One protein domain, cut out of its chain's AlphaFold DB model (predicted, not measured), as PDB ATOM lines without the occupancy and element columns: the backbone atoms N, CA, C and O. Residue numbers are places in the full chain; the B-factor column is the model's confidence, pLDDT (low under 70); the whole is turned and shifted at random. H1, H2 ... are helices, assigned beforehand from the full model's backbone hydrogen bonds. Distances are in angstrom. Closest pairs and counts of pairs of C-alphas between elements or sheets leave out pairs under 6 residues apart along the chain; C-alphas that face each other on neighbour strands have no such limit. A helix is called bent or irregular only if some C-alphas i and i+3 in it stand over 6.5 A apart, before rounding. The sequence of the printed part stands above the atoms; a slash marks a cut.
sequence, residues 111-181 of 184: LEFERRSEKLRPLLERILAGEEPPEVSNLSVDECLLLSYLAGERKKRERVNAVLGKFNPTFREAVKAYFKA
ATOM      1  N   LEU A 111      -6.599  53.142 -24.538       97.50
ATOM      2  CA  LEU A 111      -7.733  52.389 -24.001       97.50
ATOM      3  C   LEU A 111      -7.862  51.049 -24.723       97.50
ATOM      4  O   LEU A 111      -8.014  50.010 -24.082       97.50
ATOM      5  N   GLU A 112      -7.737  51.060 -26.049       97.62
ATOM      6  CA  GLU A 112      -7.706  49.834 -26.838       97.62
ATOM      7  C   GLU A 112      -6.467  48.988 -26.516       97.62
ATOM      8  O   GLU A 112      -6.586  47.772 -26.360       97.62
ATOM      9  N   PHE A 113      -5.292  49.609 -26.357       97.38
ATOM     10  CA  PHE A 113      -4.076  48.902 -25.952       97.38
ATOM     11  C   PHE A 113      -4.246  48.187 -24.603       97.38
ATOM     12  O   PHE A 113      -3.935  46.997 -24.509       97.38
ATOM     13  N   GLU A 114      -4.769  48.864 -23.575       98.00
ATOM     14  CA  GLU A 114      -5.016  48.240 -22.269       98.00
ATOM     15  C   GLU A 114      -6.058  47.125 -22.376       98.00
ATOM     16  O   GLU A 114      -5.811  46.023 -21.893       98.00
ATOM     17  N   ARG A 115      -7.157  47.332 -23.113       98.38
ATOM     18  CA  ARG A 115      -8.179  46.295 -23.332       98.38
ATOM     19  C   ARG A 115      -7.599  45.035 -23.984       98.38
ATOM     20  O   ARG A 115      -7.888  43.919 -23.546       98.38
ATOM     21  N   ARG A 116      -6.784  45.190 -25.037       98.12
ATOM     22  CA  ARG A 116      -6.090  44.063 -25.687       98.12
ATOM     23  C   ARG A 116      -5.096  43.409 -24.721       98.12
ATOM     24  O   ARG A 116      -4.973  42.186 -24.708       98.12
ATOM     25  N   SER A 117      -4.421  44.208 -23.896       98.06
ATOM     26  CA  SER A 117      -3.424  43.729 -22.939       98.06
ATOM     27  C   SER A 117      -4.049  42.911 -21.815       98.06
ATOM     28  O   SER A 117      -3.611  41.791 -21.563       98.06
ATOM     29  N   GLU A 118      -5.104  43.415 -21.179       98.19
ATOM     30  CA  GLU A 118      -5.845  42.734 -20.112       98.19
ATOM     31  C   GLU A 118      -6.353  41.361 -20.551       98.19
ATOM     32  O   GLU A 118      -6.215  40.390 -19.808       98.19
ATOM     33  N   LYS A 119      -6.844  41.248 -21.791       97.75
ATOM     34  CA  LYS A 119      -7.263  39.967 -22.376       97.75
ATOM     35  C   LYS A 119      -6.136  38.924 -22.384       97.75
ATOM     36  O   LYS A 119      -6.403  37.737 -22.213       97.75
ATOM     37  N   LEU A 120      -4.891  39.347 -22.609       97.75
ATOM     38  CA  LEU A 120      -3.742  38.456 -22.789       97.75
ATOM     39  C   LEU A 120      -2.898  38.252 -21.523       97.75
ATOM     40  O   LEU A 120      -2.146  37.277 -21.459       97.75
ATOM     41  N   ARG A 121      -3.031  39.113 -20.505       97.62
ATOM     42  CA  ARG A 121      -2.286  39.012 -19.233       97.62
ATOM     43  C   ARG A 121      -2.387  37.626 -18.571       97.62
ATOM     44  O   ARG A 121      -1.329  37.081 -18.262       97.62
ATOM     45  N   PRO A 122      -3.571  36.989 -18.442       97.56
ATOM     46  CA  PRO A 122      -3.661  35.662 -17.824       97.56
ATOM     47  C   PRO A 122      -2.860  34.596 -18.581       97.56
ATOM     48  O   PRO A 122      -2.247  33.712 -17.988       97.56
ATOM     49  N   LEU A 123      -2.835  34.685 -19.912       97.56
ATOM     50  CA  LEU A 123      -2.079  33.754 -20.743       97.56
ATOM     51  C   LEU A 123      -0.569  33.987 -20.612       97.56
ATOM     52  O   LEU A 123       0.198  33.027 -20.526       97.56
ATOM     53  N   LEU A 124      -0.146  35.254 -20.560       98.00
ATOM     54  CA  LEU A 124       1.248  35.627 -20.333       98.00
ATOM     55  C   LEU A 124       1.758  35.073 -18.999       98.00
ATOM     56  O   LEU A 124       2.832  34.478 -18.962       98.00
ATOM     57  N   GLU A 125       0.988  35.232 -17.923       97.62
ATOM     58  CA  GLU A 125       1.344  34.745 -16.586       97.62
ATOM     59  C   GLU A 125       1.592  33.234 -16.575       97.62
ATOM     60  O   GLU A 125       2.628  32.789 -16.080       97.62
ATOM     61  N   ARG A 126       0.714  32.453 -17.215       97.81
ATOM     62  CA  ARG A 126       0.871  30.996 -17.356       97.81
ATOM     63  C   ARG A 126       2.141  30.622 -18.122       97.81
ATOM     64  O   ARG A 126       2.914  29.775 -17.673       97.81
ATOM     65  N   ILE A 127       2.422  31.299 -19.238       97.25
ATOM     66  CA  ILE A 127       3.654  31.069 -20.014       97.25
ATOM     67  C   ILE A 127       4.901  31.394 -19.181       97.25
ATOM     68  O   ILE A 127       5.888  30.653 -19.199       97.25
ATOM     69  N   LEU A 128       4.875  32.491 -18.421       96.69
ATOM     70  CA  LEU A 128       5.981  32.884 -17.548       96.69
ATOM     71  C   LEU A 128       6.124  31.965 -16.323       96.69
ATOM     72  O   LEU A 128       7.245  31.777 -15.846       96.69
ATOM     73  N   ALA A 129       5.047  31.321 -15.872       96.75
ATOM     74  CA  ALA A 129       5.091  30.236 -14.890       96.75
ATOM     75  C   ALA A 129       5.673  28.931 -15.473       96.75
ATOM     76  O   ALA A 129       6.141  28.073 -14.730       96.75
ATOM     77  N   GLY A 130       5.744  28.812 -16.801       94.56
ATOM     78  CA  GLY A 130       6.308  27.660 -17.508       94.56
ATOM     79  C   GLY A 130       5.316  26.664 -18.035       94.56
ATOM     80  O   GLY A 130       5.718  25.593 -18.482       94.56
ATOM     81  N   GLU A 131       4.050  27.045 -18.041       96.00
ATOM     82  CA  GLU A 131       3.051  26.331 -18.796       96.00
ATOM     83  C   GLU A 131       3.250  26.556 -20.297       96.00
ATOM     84  O   GLU A 131       3.746  27.588 -20.757       96.00
ATOM     85  N   GLU A 132       2.797  25.579 -21.070       94.38
ATOM     86  CA  GLU A 132       2.703  25.651 -22.522       94.38
ATOM     87  C   GLU A 132       1.216  25.584 -22.914       94.38
ATOM     88  O   GLU A 132       0.743  24.543 -23.375       94.38
ATOM     89  N   PRO A 133       0.443  26.655 -22.648       92.12
ATOM     90  CA  PRO A 133      -1.006  26.645 -22.802       92.12
ATOM     91  C   PRO A 133      -1.412  26.396 -24.267       92.12
ATOM     92  O   PRO A 133      -1.004  27.164 -25.148       92.12
ATOM     93  N   PRO A 134      -2.221  25.359 -24.566       89.19
ATOM     94  CA  PRO A 134      -2.649  25.051 -25.933       89.19
ATOM     95  C   PRO A 134      -3.475  26.176 -26.574       89.19
ATOM     96  O   PRO A 134      -3.511  26.286 -27.799       89.19
ATOM     97  N   GLU A 135      -4.092  27.047 -25.774       93.44
ATOM     98  CA  GLU A 135      -4.858  28.221 -26.200       93.44
ATOM     99  C   GLU A 135      -4.026  29.186 -27.061       93.44
ATOM    100  O   GLU A 135      -4.583  29.895 -27.899       93.44
ATOM    101  N   VAL A 136      -2.693  29.154 -26.925       95.19
ATOM    102  CA  VAL A 136      -1.747  29.897 -27.776       95.19
ATOM    103  C   VAL A 136      -1.951  29.603 -29.263       95.19
ATOM    104  O   VAL A 136      -1.744  30.488 -30.093       95.19
ATOM    105  N   SER A 137      -2.386  28.391 -29.613       96.00
ATOM    106  CA  SER A 137      -2.644  27.996 -31.004       96.00
ATOM    107  C   SER A 137      -3.771  28.788 -31.676       96.00
ATOM    108  O   SER A 137      -3.774  28.907 -32.898       96.00
ATOM    109  N   ASN A 138      -4.681  29.374 -30.889       96.25
ATOM    110  CA  ASN A 138      -5.835  30.127 -31.382       96.25
ATOM    111  C   ASN A 138      -5.584  31.638 -31.479       96.25
ATOM    112  O   ASN A 138      -6.448  32.366 -31.967       96.25
ATOM    113  N   LEU A 139      -4.436  32.125 -31.001       97.69
ATOM    114  CA  LEU A 139      -4.107  33.544 -31.073       97.69
ATOM    115  C   LEU A 139      -3.862  33.982 -32.519       97.69
ATOM    116  O   LEU A 139      -3.210  33.293 -33.310       97.69
ATOM    117  N   SER A 140      -4.322  35.184 -32.844       97.88
ATOM    118  CA  SER A 140      -3.903  35.881 -34.055       97.88
ATOM    119  C   SER A 140      -2.423  36.280 -33.986       97.88
ATOM    120  O   SER A 140      -1.823  36.369 -32.914       97.88
ATOM    121  N   VAL A 141      -1.815  36.572 -35.142       97.81
ATOM    122  CA  VAL A 141      -0.435  37.094 -35.207       97.81
ATOM    123  C   VAL A 141      -0.296  38.393 -34.407       97.81
ATOM    124  O   VAL A 141       0.720  38.596 -33.748       97.81
ATOM    125  N   ASP A 142      -1.327  39.236 -34.431       98.19
ATOM    126  CA  ASP A 142      -1.363  40.481 -33.667       98.19
ATOM    127  C   ASP A 142      -1.320  40.236 -32.154       98.19
ATOM    128  O   ASP A 142      -0.472  40.790 -31.456       98.19
ATOM    129  N   GLU A 143      -2.167  39.333 -31.653       98.38
ATOM    130  CA  GLU A 143      -2.183  38.958 -30.236       98.38
ATOM    131  C   GLU A 143      -0.864  38.309 -29.804       98.38
ATOM    132  O   GLU A 143      -0.373  38.580 -28.712       98.38
ATOM    133  N   CYS A 144      -0.241  37.505 -30.667       98.25
ATOM    134  CA  CYS A 144       1.087  36.945 -30.424       98.25
ATOM    135  C   CYS A 144       2.161  38.036 -30.262       98.25
ATOM    136  O   CYS A 144       2.996  37.951 -29.360       98.25
ATOM    137  N   LEU A 145       2.139  39.075 -31.106       98.12
ATOM    138  CA  LEU A 145       3.066  40.206 -30.998       98.12
ATOM    139  C   LEU A 145       2.815  41.024 -29.729       98.12
ATOM    140  O   LEU A 145       3.779  41.377 -29.049       98.12
ATOM    141  N   LEU A 146       1.552  41.261 -29.361       98.56
ATOM    142  CA  LEU A 146       1.216  41.925 -28.102       98.56
ATOM    143  C   LEU A 146       1.707  41.117 -26.897       98.56
ATOM    144  O   LEU A 146       2.345  41.664 -26.003       98.56
ATOM    145  N   LEU A 147       1.468  39.805 -26.887       97.94
ATOM    146  CA  LEU A 147       1.915  38.917 -25.814       97.94
ATOM    147  C   LEU A 147       3.444  38.957 -25.653       97.94
ATOM    148  O   LEU A 147       3.953  39.024 -24.533       97.94
ATOM    149  N   SER A 148       4.171  38.963 -26.774       97.44
ATOM    150  CA  SER A 148       5.625  39.134 -26.799       97.44
ATOM    151  C   SER A 148       6.046  40.495 -26.242       97.44
ATOM    152  O   SER A 148       6.938  40.570 -25.399       97.44
ATOM    153  N   TYR A 149       5.375  41.575 -26.650       97.75
ATOM    154  CA  TYR A 149       5.646  42.926 -26.166       97.75
ATOM    155  C   TYR A 149       5.469  43.038 -24.643       97.75
ATOM    156  O   TYR A 149       6.391  43.487 -23.954       97.75
ATOM    157  N   LEU A 150       4.341  42.542 -24.118       97.69
ATOM    158  CA  LEU A 150       3.974  42.572 -22.696       97.69
ATOM    159  C   LEU A 150       4.924  41.783 -21.793       97.69
ATOM    160  O   LEU A 150       5.056  42.104 -20.615       97.69
ATOM    161  N   ALA A 151       5.617  40.775 -22.328       96.38
ATOM    162  CA  ALA A 151       6.633  40.046 -21.574       96.38
ATOM    163  C   ALA A 151       7.795  40.956 -21.118       96.38
ATOM    164  O   ALA A 151       8.503  40.621 -20.165       96.38
ATOM    165  N   GLY A 152       7.970  42.113 -21.770       91.81
ATOM    166  CA  GLY A 152       8.892  43.170 -21.366       91.81
ATOM    167  C   GLY A 152      10.348  42.779 -21.584       91.81
ATOM    168  O   GLY A 152      10.894  42.951 -22.668       91.81
ATOM    169  N   GLU A 153      10.994  42.254 -20.548       90.00
ATOM    170  CA  GLU A 153      12.418  41.921 -20.582       90.00
ATOM    171  C   GLU A 153      12.757  40.871 -21.647       90.00
ATOM    172  O   GLU A 153      12.051  39.875 -21.826       90.00
ATOM    173  N   ARG A 154      13.922  41.025 -22.285       88.06
ATOM    174  CA  ARG A 154      14.380  40.172 -23.390       88.06
ATOM    175  C   ARG A 154      14.259  38.666 -23.123       88.06
ATOM    176  O   ARG A 154      13.722  37.954 -23.963       88.06
ATOM    177  N   LYS A 155      14.700  38.178 -21.957       92.69
ATOM    178  CA  LYS A 155      14.621  36.742 -21.613       92.69
ATOM    179  C   LYS A 155      13.176  36.236 -21.537       92.69
ATOM    180  O   LYS A 155      12.884  35.120 -21.962       92.69
ATOM    181  N   LYS A 156      12.261  37.061 -21.018       96.44
ATOM    182  CA  LYS A 156      10.827  36.750 -20.956       96.44
ATOM    183  C   LYS A 156      10.222  36.752 -22.362       96.44
ATOM    184  O   LYS A 156       9.518  35.806 -22.705       96.44
ATOM    185  N   ARG A 157      10.574  37.736 -23.203       95.00
ATOM    186  CA  ARG A 157      10.175  37.775 -24.624       95.00
ATOM    187  C   ARG A 157      10.644  36.538 -25.387       95.00
ATOM    188  O   ARG A 157       9.862  35.942 -26.116       95.00
ATOM    189  N   GLU A 158      11.897  36.125 -25.204       94.50
ATOM    190  CA  GLU A 158      12.464  34.927 -25.840       94.50
ATOM    191  C   GLU A 158      11.688  33.661 -25.449       94.50
ATOM    192  O   GLU A 158      11.334  32.869 -26.321       94.50
ATOM    193  N   ARG A 159      11.338  33.510 -24.164       95.56
ATOM    194  CA  ARG A 159      10.491  32.406 -23.688       95.56
ATOM    195  C   ARG A 159       9.102  32.429 -24.320       95.56
ATOM    196  O   ARG A 159       8.655  31.405 -24.829       95.56
ATOM    197  N   VAL A 160       8.434  33.582 -24.313       97.38
ATOM    198  CA  VAL A 160       7.106  33.736 -24.925       97.38
ATOM    199  C   VAL A 160       7.171  33.408 -26.415       97.38
ATOM    200  O   VAL A 160       6.412  32.569 -26.887       97.38
ATOM    201  N   ASN A 161       8.141  33.959 -27.142       96.56
ATOM    202  CA  ASN A 161       8.337  33.687 -28.564       96.56
ATOM    203  C   ASN A 161       8.635  32.212 -28.855       96.56
ATOM    204  O   ASN A 161       8.209  31.714 -29.895       96.56
ATOM    205  N   ALA A 162       9.326  31.498 -27.962       96.31
ATOM    206  CA  ALA A 162       9.548  30.063 -28.106       96.31
ATOM    207  C   ALA A 162       8.233  29.273 -28.000       96.31
ATOM    208  O   ALA A 162       7.970  28.415 -28.845       96.31
ATOM    209  N   VAL A 163       7.380  29.596 -27.022       97.06
ATOM    210  CA  VAL A 163       6.055  28.972 -26.870       97.06
ATOM    211  C   VAL A 163       5.165  29.305 -28.069       97.06
ATOM    212  O   VAL A 163       4.641  28.397 -28.712       97.06
ATOM    213  N   LEU A 164       5.061  30.583 -28.442       97.38
ATOM    214  CA  LEU A 164       4.311  31.022 -29.623       97.38
ATOM    215  C   LEU A 164       4.814  30.318 -30.891       97.38
ATOM    216  O   LEU A 164       4.035  29.758 -31.655       97.38
ATOM    217  N   GLY A 165       6.130  30.278 -31.090       95.75
ATOM    218  CA  GLY A 165       6.757  29.619 -32.227       95.75
ATOM    219  C   GLY A 165       6.508  28.114 -32.254       95.75
ATOM    220  O   GLY A 165       6.388  27.552 -33.340       95.75
ATOM    221  N   LYS A 166       6.397  27.444 -31.103       96.00
ATOM    222  CA  LYS A 166       6.118  26.003 -30.995       96.00
ATOM    223  C   LYS A 166       4.644  25.675 -31.248       96.00
ATOM    224  O   LYS A 166       4.377  24.743 -32.005       96.00
ATOM    225  N   PHE A 167       3.720  26.453 -30.684       96.50
ATOM    226  CA  PHE A 167       2.293  26.113 -30.628       96.50
ATOM    227  C   PHE A 167       1.382  26.924 -31.551       96.50
ATOM    228  O   PHE A 167       0.233  26.535 -31.733       96.50
ATOM    229  N   ASN A 168       1.866  28.002 -32.173       97.81
ATOM    230  CA  ASN A 168       1.094  28.811 -33.116       97.81
ATOM    231  C   ASN A 168       1.744  28.783 -34.518       97.81
ATOM    232  O   ASN A 168       2.680  29.542 -34.798       97.81
ATOM    233  N   PRO A 169       1.277  27.896 -35.423       96.62
ATOM    234  CA  PRO A 169       1.813  27.787 -36.780       96.62
ATOM    235  C   PRO A 169       1.694  29.088 -37.579       96.62
ATOM    236  O   PRO A 169       2.629  29.454 -38.285       96.62
ATOM    237  N   THR A 170       0.587  29.818 -37.431       97.12
ATOM    238  CA  THR A 170       0.347  31.083 -38.139       97.12
ATOM    239  C   THR A 170       1.382  32.139 -37.757       97.12
ATOM    240  O   THR A 170       1.963  32.789 -38.625       97.12
ATOM    241  N   PHE A 171       1.683  32.269 -36.463       97.62
ATOM    242  CA  PHE A 171       2.741  33.148 -35.972       97.62
ATOM    243  C   PHE A 171       4.118  32.712 -36.480       97.62
ATOM    244  O   PHE A 171       4.900  33.547 -36.931       97.62
ATOM    245  N   ARG A 172       4.408  31.405 -36.480       97.06
ATOM    246  CA  ARG A 172       5.666  30.867 -37.021       97.06
ATOM    247  C   ARG A 172       5.857  31.236 -38.495       97.06
ATOM    248  O   ARG A 172       6.960  31.628 -38.875       97.06
ATOM    249  N   GLU A 173       4.818  31.123 -39.317       97.56
ATOM    250  CA  GLU A 173       4.896  31.503 -40.732       97.56
ATOM    251  C   GLU A 173       5.049  33.019 -40.917       97.56
ATOM    252  O   GLU A 173       5.870  33.445 -41.729       97.56
ATOM    253  N   ALA A 174       4.374  33.840 -40.106       97.69
ATOM    254  CA  ALA A 174       4.566  35.293 -40.117       97.69
ATOM    255  C   ALA A 174       6.011  35.689 -39.755       97.69
ATOM    256  O   ALA A 174       6.625  36.500 -40.445       97.69
ATOM    257  N   VAL A 175       6.602  35.049 -38.739       96.69
ATOM    258  CA  VAL A 175       8.012  35.240 -38.362       96.69
ATOM    259  C   VAL A 175       8.950  34.861 -39.515       96.69
ATOM    260  O   VAL A 175       9.915  35.576 -39.789       96.69
ATOM    261  N   LYS A 176       8.683  33.756 -40.225       96.94
ATOM    262  CA  LYS A 176       9.477  33.357 -41.400       96.94
ATOM    263  C   LYS A 176       9.370  34.374 -42.536       96.94
ATOM    264  O   LYS A 176      10.398  34.719 -43.118       96.94
ATOM    265  N   ALA A 177       8.162  34.848 -42.844       96.81
ATOM    266  CA  ALA A 177       7.932  35.872 -43.862       96.81
ATOM    267  C   ALA A 177       8.682  37.166 -43.517       96.81
ATOM    268  O   ALA A 177       9.435  37.680 -44.342       96.81
ATOM    269  N   TYR A 178       8.598  37.601 -42.259       95.81
ATOM    270  CA  TYR A 178       9.356  38.732 -41.732       95.81
ATOM    271  C   TYR A 178      10.874  38.565 -41.908       95.81
ATOM    272  O   TYR A 178      11.533  39.435 -42.473       95.81
ATOM    273  N   PHE A 179      11.454  37.433 -41.494       93.69
ATOM    274  CA  PHE A 179      12.894  37.203 -41.662       93.69
ATOM    275  C   PHE A 179      13.323  37.090 -43.126       93.69
ATOM    276  O   PHE A 179      14.461  37.428 -43.455       93.69
ATOM    277  N   LYS A 180      12.439  36.612 -44.007       95.31
ATOM    278  CA  LYS A 180      12.674  36.621 -45.451       95.31
ATOM    279  C   LYS A 180      12.704  38.057 -45.976       95.31
ATOM    280  O   LYS A 180      13.645  38.392 -46.690       95.31
ATOM    281  N   ALA A 181      11.748  38.894 -45.576       93.44
ATOM    282  CA  ALA A 181      11.697  40.305 -45.946       93.44
ATOM    283  C   ALA A 181      12.910  41.086 -45.420       93.44
ATOM    284  O   ALA A 181      13.503  41.863 -46.151       93.44
TER     285      ALA A 181
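What this domain is: This is residues 111 to 181 of the 184 residues of an uncharacterized protein of Thermococcus sp. AM4 (UniProt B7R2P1). A hairpin of two helices, H3 and H4, makes the middle of this model; the bent helix H1 crosses one side of it, with arm H1a against H3 and arm H1b against H4. H5 packs by its first half on the other side, near the end of the hairpin where H3 begins and H4 ends, and its residues 176 to 181 stick out; the short helix H2 covers part of that same end, packing on the last residues of H4. The printed part has 71 residues with five named helices, H1 to H5 in order along the chain, and no named strand; the class is all helix, and the helix packing is mostly crossed. The whole is compact, with a radius of gyration of the C-alphas of 11.5 A, and the C-alphas span 31 by 28 by 24 A.

How they stand to each other: The longest helix, H1, residues 111 to 129, was assigned as one helix by its hydrogen bonds but is bent: C-alphas 119 and 122 are 7.2 A apart, and its arms H1a, residues 111 to 119, and H1b, residues 122 to 129, stand at a steep tilt of 55 degrees. H1a touches H3, residues 141 to 150, about perpendicular at 89 degrees, the closest C-alphas being those of Ser 117 and Leu 146 at 7.2 A. H1b touches H4, residues 154 to 167, only just about perpendicular at 72 degrees, the closest C-alphas being those of Ile 127 and Val 160 at 6.6 A. H1b and H3 are close but not clearly touching, with the C-alphas of Leu 124 and Leu 147 6.4 A apart. H3 and H4 form a helical hairpin: they touch at a shallow tilt of 27 degrees, opposite ways, and their closest C-alphas are those of Ser 148 and Arg 157, 5.2 A apart. H4 is the hub, touching four other helices. With residues 163 to 167 alone it touches H2, residues 134 to 138, where the C-alphas of Ser 137 and Phe 167 come closest at 5.3 A. H5, residues 169 to 181, touches H3 with residues 170 to 174 alone, about perpendicular at 84 degrees, the closest C-alphas being those of Val 141 and Phe 171 at 5.1 A. H4 and H5 touch only at the corner by their link, the C-alphas of Gly 165 and Arg 172 coming closest at 5.1 A. H5 is apart from both H1a and H1b. Every O i to N i+4 pair is within hydrogen-bond range in H1a, H1b, H3, H4 and H5; in H2 it is 0 of 1, with 2 of 2 O i to N i+3 pairs within range.

Where its parts are: H1a begins at C-alpha 111, at (-7.733, 52.389, -24.001), and measures 12.5 A from first to last C-alpha; H1b measures 10.7 A. H2 is the shortest helix, five residues from Pro 134 to Asn 138. H3, Val 141 to Leu 150, measures 14.4 A. H4 runs 19.9 A from C-alpha 154, at (14.380, 40.172, -23.390), to C-alpha 167. H5 measures 18.4 A and ends at C-alpha 181, at (11.697, 40.305, -45.946).

The domain as a whole: The two C-alphas farthest apart are those of Leu 111 and Lys 180, 33.5 A. Residues 176 to 181 of H5 stand free. The printed part has no cut, and the four links from helix to helix are tight, that from H4 to H5 having 1 residue. The mean pLDDT of the printed part is 96.4, and no printed residue is under 70.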